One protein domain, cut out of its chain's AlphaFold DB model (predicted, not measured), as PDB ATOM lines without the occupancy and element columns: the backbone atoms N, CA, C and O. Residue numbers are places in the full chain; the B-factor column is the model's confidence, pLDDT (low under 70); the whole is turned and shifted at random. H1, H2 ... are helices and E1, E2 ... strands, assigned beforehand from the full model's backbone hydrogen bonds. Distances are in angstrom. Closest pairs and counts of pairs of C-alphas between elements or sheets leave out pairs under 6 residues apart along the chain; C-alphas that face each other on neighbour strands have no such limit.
ATOM      1  N   ILE A   2     -34.354  -8.067  -2.127       53.16
ATOM      2  CA  ILE A   2     -34.415  -9.432  -2.659       53.16
ATOM      3  C   ILE A   2     -33.641  -9.356  -3.975       53.16
ATOM      4  O   ILE A   2     -33.980  -8.537  -4.823       53.16
ATOM      5  N   GLN A   3     -32.526 -10.078  -4.068       62.47
ATOM      6  CA  GLN A   3     -31.773 -10.216  -5.314       62.47
ATOM      7  C   GLN A   3     -32.480 -11.254  -6.191       62.47
ATOM      8  O   GLN A   3     -33.024 -12.219  -5.650       62.47
ATOM      9  N   GLY A   4     -32.462 -11.074  -7.514       76.31
ATOM     10  CA  GLY A   4     -32.962 -12.085  -8.444       76.31
ATOM     11  C   GLY A   4     -32.271 -13.438  -8.221       76.31
ATOM     12  O   GLY A   4     -31.052 -13.507  -8.053       76.31
ATOM     13  N   VAL A   5     -33.051 -14.515  -8.189       88.31
ATOM     14  CA  VAL A   5     -32.592 -15.890  -7.965       88.31
ATOM     15  C   VAL A   5     -32.513 -16.619  -9.303       88.31
ATOM     16  O   VAL A   5     -33.494 -16.715 -10.038       88.31
ATOM     17  N   LEU A   6     -31.336 -17.166  -9.613       91.69
ATOM     18  CA  LEU A   6     -31.078 -17.910 -10.846       91.69
ATOM     19  C   LEU A   6     -31.232 -19.414 -10.607       91.69
ATOM     20  O   LEU A   6     -30.568 -19.980  -9.739       91.69
ATOM     21  N   TYR A   7     -32.053 -20.074 -11.422       93.38
ATOM     22  CA  TYR A   7     -32.225 -21.525 -11.384       93.38
ATOM     23  C   TYR A   7     -31.592 -22.142 -12.620       93.38
ATOM     24  O   TYR A   7     -32.022 -21.863 -13.735       93.38
ATOM     25  N   TYR A   8     -30.605 -23.015 -12.440       93.62
ATOM     26  CA  TYR A   8     -29.871 -23.650 -13.538       93.62
ATOM     27  C   TYR A   8     -30.333 -25.089 -13.806       93.62
ATOM     28  O   TYR A   8     -30.908 -25.763 -12.945       93.62
ATOM     29  N   ARG A   9     -30.056 -25.584 -15.017       90.81
ATOM     30  CA  ARG A   9     -30.328 -26.966 -15.437       90.81
ATOM     31  C   ARG A   9     -29.541 -27.978 -14.605       90.81
ATOM     32  O   ARG A   9     -28.462 -27.687 -14.090       90.81
ATOM     33  N   ASN A  10     -30.082 -29.196 -14.515       88.31
ATOM     34  CA  ASN A  10     -29.495 -30.316 -13.770       88.31
ATOM     35  C   ASN A  10     -29.145 -29.942 -12.319       88.31
ATOM     36  O   ASN A  10     -28.060 -30.262 -11.845       88.31
ATOM     37  N   ASN A  11     -30.048 -29.226 -11.637       85.38
ATOM     38  CA  ASN A  11     -29.881 -28.792 -10.245       85.38
ATOM     39  C   ASN A  11     -28.576 -28.014  -9.989       85.38
ATOM     40  O   ASN A  11     -27.925 -28.219  -8.969       85.38
ATOM     41  N   GLY A  12     -28.172 -27.140 -10.919       83.31
ATOM     42  CA  GLY A  12     -26.979 -26.299 -10.740       83.31
ATOM     43  C   GLY A  12     -25.680 -26.855 -11.316       83.31
ATOM     44  O   GLY A  12     -24.661 -26.180 -11.239       83.31
ATOM     45  N   ILE A  13     -25.693 -28.050 -11.912       85.81
ATOM     46  CA  ILE A  13     -24.480 -28.650 -12.497       85.81
ATOM     47  C   ILE A  13     -24.159 -28.045 -13.876       85.81
ATOM     48  O   ILE A  13     -23.008 -28.033 -14.307       85.81
ATOM     49  N   SER A  14     -25.167 -27.544 -14.590       90.50
ATOM     50  CA  SER A  14     -24.997 -26.899 -15.896       90.50
ATOM     51  C   SER A  14     -24.892 -25.377 -15.765       90.50
ATOM     52  O   SER A  14     -25.482 -24.784 -14.869       90.50
ATOM     53  N   ASN A  15     -24.224 -24.734 -16.725       90.25
ATOM     54  CA  ASN A  15     -24.256 -23.283 -16.924       90.25
ATOM     55  C   ASN A  15     -25.489 -22.793 -17.715       90.25
ATOM     56  O   ASN A  15     -25.615 -21.597 -17.964       90.25
ATOM     57  N   LEU A  16     -26.388 -23.693 -18.133       93.62
ATOM     58  CA  LEU A  16     -27.627 -23.333 -18.821       93.62
ATOM     59  C   LEU A  16     -28.725 -22.997 -17.811       93.62
ATOM     60  O   LEU A  16     -29.000 -23.770 -16.891       93.62
ATOM     61  N   LEU A  17     -29.382 -21.864 -18.019       94.94
ATOM     62  CA  LEU A  17     -30.426 -21.345 -17.143       94.94
ATOM     63  C   LEU A  17     -31.769 -22.053 -17.397       94.94
ATOM     64  O   LEU A  17     -32.096 -22.381 -18.526       94.94
ATOM     65  N   ASN A  18     -32.563 -22.301 -16.361       95.38
ATOM     66  CA  ASN A  18     -33.961 -22.721 -16.490       95.38
ATOM     67  C   ASN A  18     -34.897 -21.521 -16.371       95.38
ATOM     68  O   ASN A  18     -35.764 -21.373 -17.224       95.38
ATOM     69  N   LYS A  19     -34.727 -20.690 -15.338       94.38
ATOM     70  CA  LYS A  19     -35.558 -19.509 -15.067       94.38
ATOM     71  C   LYS A  19     -34.849 -18.500 -14.166       94.38
ATOM     72  O   LYS A  19     -33.850 -18.844 -13.522       94.38
ATOM     73  N   VAL A  20     -35.391 -17.287 -14.113       92.06
ATOM     74  CA  VAL A  20     -34.989 -16.235 -13.174       92.06
ATOM     75  C   VAL A  20     -36.209 -15.852 -12.360       92.06
ATOM     76  O   VAL A  20     -37.204 -15.423 -12.923       92.06
ATOM     77  N   GLU A  21     -36.112 -15.967 -11.042       90.19
ATOM     78  CA  GLU A  21     -37.131 -15.417 -10.154       90.19
ATOM     79  C   GLU A  21     -36.660 -14.068  -9.645       90.19
ATOM     80  O   GLU A  21     -35.648 -13.982  -8.949       90.19
ATOM     81  N   ASP A  22     -37.401 -13.017  -9.960       83.62
ATOM     82  CA  ASP A  22     -37.177 -11.699  -9.392       83.62
ATOM     83  C   ASP A  22     -38.489 -11.182  -8.802       83.62
ATOM     84  O   ASP A  22     -39.514 -11.128  -9.476       83.62
ATOM     85  N   ALA A  23     -38.452 -10.850  -7.510       73.19
ATOM     86  CA  ALA A  23     -39.590 -10.299  -6.782       73.19
ATOM     87  C   ALA A  23     -39.611  -8.760  -6.807       73.19
ATOM     88  O   ALA A  23     -40.481  -8.145  -6.184       73.19
ATOM     89  N   SER A  24     -38.627  -8.118  -7.449       66.12
ATOM     90  CA  SER A  24     -38.599  -6.667  -7.613       66.12
ATOM     91  C   SER A  24     -39.618  -6.203  -8.666       66.12
ATOM     92  O   SER A  24     -39.924  -6.903  -9.625       66.12
ATOM     93  N   GLY A  25     -40.225  -5.034  -8.424       64.00
ATOM     94  CA  GLY A  25     -41.208  -4.421  -9.326       64.00
ATOM     95  C   GLY A  25     -40.587  -3.866 -10.615       64.00
ATOM     96  O   GLY A  25     -39.475  -4.216 -10.980       64.00
ATOM     97  N   THR A  26     -41.292  -2.938 -11.272       62.12
ATOM     98  CA  THR A  26     -41.102  -2.393 -12.641       62.12
ATOM     99  C   THR A  26     -39.686  -1.934 -13.066       62.12
ATOM    100  O   THR A  26     -39.501  -1.562 -14.219       62.12
ATOM    101  N   ASN A  27     -38.681  -1.949 -12.188       70.44
ATOM    102  CA  ASN A  27     -37.309  -1.536 -12.484       70.44
ATOM    103  C   ASN A  27     -36.365  -2.746 -12.441       70.44
ATOM    104  O   ASN A  27     -35.921  -3.133 -11.362       70.44
ATOM    105  N   GLY A  28     -36.017  -3.305 -13.603       77.19
ATOM    106  CA  GLY A  28     -35.066  -4.415 -13.704       77.19
ATOM    107  C   GLY A  28     -35.537  -5.526 -14.638       77.19
ATOM    108  O   GLY A  28     -36.132  -5.258 -15.683       77.19
ATOM    109  N   PHE A  29     -35.228  -6.773 -14.281       85.44
ATOM    110  CA  PHE A  29     -35.688  -7.942 -15.024       85.44
ATOM    111  C   PHE A  29     -37.215  -8.057 -14.943       85.44
ATOM    112  O   PHE A  29     -37.787  -8.074 -13.857       85.44
ATOM    113  N   VAL A  30     -37.879  -8.154 -16.096       87.62
ATOM    114  CA  VAL A  30     -39.335  -8.316 -16.158       87.62
ATOM    115  C   VAL A  30     -39.662  -9.806 -16.211       87.62
ATOM    116  O   VAL A  30     -39.597 -10.422 -17.277       87.62
ATOM    117  N   ASN A  31     -40.025 -10.368 -15.059       89.06
ATOM    118  CA  ASN A  31     -40.457 -11.758 -14.950       89.06
ATOM    119  C   ASN A  31     -41.899 -11.914 -15.471       89.06
ATOM    120  O   ASN A  31     -42.863 -11.662 -14.750       89.06
ATOM    121  N   SER A  32     -42.042 -12.242 -16.757       90.38
ATOM    122  CA  SER A  32     -43.339 -12.316 -17.454       90.38
ATOM    123  C   SER A  32     -43.853 -13.747 -17.629       90.38
ATOM    124  O   SER A  32     -44.914 -13.948 -18.221       90.38
ATOM    125  N   ALA A  33     -43.104 -14.741 -17.154       92.06
ATOM    126  CA  ALA A  33     -43.476 -16.146 -17.191       92.06
ATOM    127  C   ALA A  33     -43.365 -16.755 -15.789       92.06
ATOM    128  O   ALA A  33     -42.569 -16.316 -14.977       92.06
ATOM    129  N   ASP A  34     -44.179 -17.770 -15.508       91.81
ATOM    130  CA  ASP A  34     -44.073 -18.558 -14.276       91.81
ATOM    131  C   ASP A  34     -44.125 -20.031 -14.669       91.81
ATOM    132  O   ASP A  34     -45.181 -20.636 -14.878       91.81
ATOM    133  N   SER A  35     -42.956 -20.595 -14.948       93.25
ATOM    134  CA  SER A  35     -42.822 -21.988 -15.361       93.25
ATOM    135  C   SER A  35     -41.537 -22.580 -14.810       93.25
ATOM    136  O   SER A  35     -40.549 -21.893 -14.605       93.25
ATOM    137  N   ILE A  36     -41.496 -23.898 -14.604       91.88
ATOM    138  CA  ILE A  36     -40.283 -24.574 -14.094       91.88
ATOM    139  C   ILE A  36     -39.084 -24.373 -15.046       91.88
ATOM    140  O   ILE A  36     -37.929 -24.393 -14.614       91.88
ATOM    141  N   LYS A  37     -39.357 -24.178 -16.340       94.44
ATOM    142  CA  LYS A  37     -38.368 -23.917 -17.384       94.44
ATOM    143  C   LYS A  37     -38.893 -22.861 -18.357       94.44
ATOM    144  O   LYS A  37     -39.821 -23.127 -19.115       94.44
ATOM    145  N   GLU A  38     -38.246 -21.707 -18.364       96.81
ATOM    146  CA  GLU A  38     -38.565 -20.531 -19.182       96.81
ATOM    147  C   GLU A  38     -37.538 -20.290 -20.290       96.81
ATOM    148  O   GLU A  38     -37.863 -19.724 -21.333       96.81
ATOM    149  N   TYR A  39     -36.314 -20.781 -20.098       97.25
ATOM    150  CA  TYR A  39     -35.268 -20.785 -21.110       97.25
ATOM    151  C   TYR A  39     -35.066 -22.195 -21.656       97.25
ATOM    152  O   TYR A  39     -34.921 -23.167 -20.911       97.25
ATOM    153  N   SER A  40     -35.042 -22.330 -22.979       96.88
ATOM    154  CA  SER A  40     -34.668 -23.578 -23.657       96.88
ATOM    155  C   SER A  40     -33.457 -23.361 -24.543       96.88
ATOM    156  O   SER A  40     -33.185 -22.234 -24.935       96.88
ATOM    157  N   PHE A  41     -32.729 -24.438 -24.838       96.88
ATOM    158  CA  PHE A  41     -31.497 -24.388 -25.623       96.88
ATOM    159  C   PHE A  41     -31.426 -25.563 -26.593       96.88
ATOM    160  O   PHE A  41     -31.967 -26.635 -26.294       96.88
ATOM    161  N   ASP A  42     -30.757 -25.361 -27.725       96.00
ATOM    162  CA  ASP A  42     -30.364 -26.437 -28.633       96.00
ATOM    163  C   ASP A  42     -29.106 -27.178 -28.129       96.00
ATOM    164  O   ASP A  42     -28.566 -26.881 -27.059       96.00
ATOM    165  N   GLY A  43     -28.648 -28.180 -28.887       94.31
ATOM    166  CA  GLY A  43     -27.460 -28.971 -28.540       94.31
ATOM    167  C   GLY A  43     -26.142 -28.187 -28.565       94.31
ATOM    168  O   GLY A  43     -25.180 -28.624 -27.941       94.31
ATOM    169  N   ASN A  44     -26.109 -27.027 -29.229       94.94
ATOM    170  CA  ASN A  44     -24.956 -26.128 -29.269       94.94
ATOM    171  C   ASN A  44     -24.997 -25.084 -28.138       94.94
ATOM    172  O   ASN A  44     -24.086 -24.269 -28.023       94.94
ATOM    173  N   GLY A  45     -26.040 -25.105 -27.300       94.62
ATOM    174  CA  GLY A  45     -26.224 -24.157 -26.206       94.62
ATOM    175  C   GLY A  45     -26.834 -22.823 -26.636       94.62
ATOM    176  O   GLY A  45     -26.844 -21.890 -25.835       94.62
ATOM    177  N   ASN A  46     -27.370 -22.709 -27.855       97.31
ATOM    178  CA  ASN A  46     -28.062 -21.495 -28.275       97.31
ATOM    179  C   ASN A  46     -29.486 -21.453 -27.689       97.31
ATOM    180  O   ASN A  46     -30.166 -22.484 -27.725       97.31
ATOM    181  N   PRO A  47     -29.985 -20.301 -27.200       97.00
ATOM    182  CA  PRO A  47     -31.353 -20.182 -26.695       97.00
ATOM    183  C   PRO A  47     -32.418 -20.463 -27.765       97.00
ATOM    184  O   PRO A  47     -32.517 -19.745 -28.749       97.00
ATOM    185  N   THR A  48     -33.268 -21.464 -27.561       97.75
ATOM    186  CA  THR A  48     -34.399 -21.797 -28.446       97.75
ATOM    187  C   THR A  48     -35.735 -21.224 -27.969       97.75
ATOM    188  O   THR A  48     -36.680 -21.149 -28.756       97.75
ATOM    189  N   ALA A  49     -35.811 -20.788 -26.707       97.62
ATOM    190  CA  ALA A  49     -36.955 -20.077 -26.141       97.62
ATOM    191  C   ALA A  49     -36.525 -19.169 -24.975       97.62
ATOM    192  O   ALA A  49     -35.582 -19.500 -24.254       97.62
ATOM    193  N   ASP A  50     -37.253 -18.068 -24.806       97.25
ATOM    194  CA  ASP A  50     -37.220 -17.128 -23.682       97.25
ATOM    195  C   ASP A  50     -38.669 -16.695 -23.407       97.25
ATOM    196  O   ASP A  50     -39.207 -15.805 -24.076       97.25
ATOM    197  N   LEU A  51     -39.328 -17.373 -22.463       96.81
ATOM    198  CA  LEU A  51     -40.743 -17.134 -22.165       96.81
ATOM    199  C   LEU A  51     -40.995 -15.753 -21.549       96.81
ATOM    200  O   LEU A  51     -42.067 -15.194 -21.764       96.81
ATOM    201  N   ASN A  52     -40.000 -15.161 -20.884       93.62
ATOM    202  CA  ASN A  52     -40.102 -13.814 -20.316       93.62
ATOM    203  C   ASN A  52     -40.194 -12.731 -21.399       93.62
ATOM    204  O   ASN A  52     -40.769 -11.669 -21.173       93.62
ATOM    205  N   LYS A  53     -39.683 -13.018 -22.601       93.06
ATOM    206  CA  LYS A  53     -39.849 -12.178 -23.800       93.06
ATOM    207  C   LYS A  53     -40.950 -12.671 -24.743       93.06
ATOM    208  O   LYS A  53     -41.102 -12.133 -25.837       93.06
ATOM    209  N   GLY A  54     -41.682 -13.722 -24.363       95.25
ATOM    210  CA  GLY A  54     -42.688 -14.374 -25.205       95.25
ATOM    211  C   GLY A  54     -42.114 -15.163 -26.389       95.25
ATOM    212  O   GLY A  54     -42.864 -15.595 -27.265       95.25
ATOM    213  N   TYR A  55     -40.798 -15.380 -26.452       96.69
ATOM    214  CA  TYR A  55     -40.163 -16.102 -27.551       96.69
ATOM    215  C   TYR A  55     -40.239 -17.604 -27.316       96.69
ATOM    216  O   TYR A  55     -39.561 -18.157 -26.456       96.69
ATOM    217  N   THR A  56     -41.044 -18.280 -28.127       97.12
ATOM    218  CA  THR A  56     -41.247 -19.733 -28.051       97.12
ATOM    219  C   THR A  56     -40.566 -20.488 -29.189       97.12
ATOM    220  O   THR A  56     -40.502 -21.714 -29.157       97.12
TER     221      THR A  56
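AT A GLANCE: This is residues 2 to 56 of the 157 residues of an uncharacterized protein of Bacteroidales bacterium (UniProt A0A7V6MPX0). With little regular structure, two small antiparallel strand pairs, E1-E2 and E3-E4, lie side by side, E2 next to E3; short H1 follows E1, and residues 22 to 38 make a long loop. The 55 printed residues hold E1, H1, E2, E3, E4 in chain order; mostly strand, with 20 residues in named elements. The whole is compact, radius of gyration of the C-alphas 11.5 A, spans 34 by 24 by 16 A.

HOW THE PARTS SIT: E1, residues 5 to 8, and E2, residues 17 to 21, are antiparallel at 163 degrees; N 5 and O 21, 2.8 A apart, are within hydrogen-bond range. The closest C-alphas of E2 and E3, residues 39 to 41, are Asn 18 and Tyr 39, 5.2 A. E3 and E4, residues 47 to 50, form an antiparallel hairpin at 168 degrees; N 48 and O 40, 2.7 A apart, are within hydrogen-bond range. H1, residues 9 to 12, is too short for any O i to N i+4 pair.

IN THESE COORDINATES: E1, 9.9 A long, begins at C-alpha 5 (-32.592, -15.890, -7.965). H1 measures 5.8 A, E2 11.4 A, E3 6.9 A. E4, 7.3 A, ends at C-alpha 50 (-37.220, -17.128, -23.682).

THE WHOLE: The printed part has no cut; the link E2 to E3 is long. Residues 2 to 3 and 24 to 26 have pLDDT under 70.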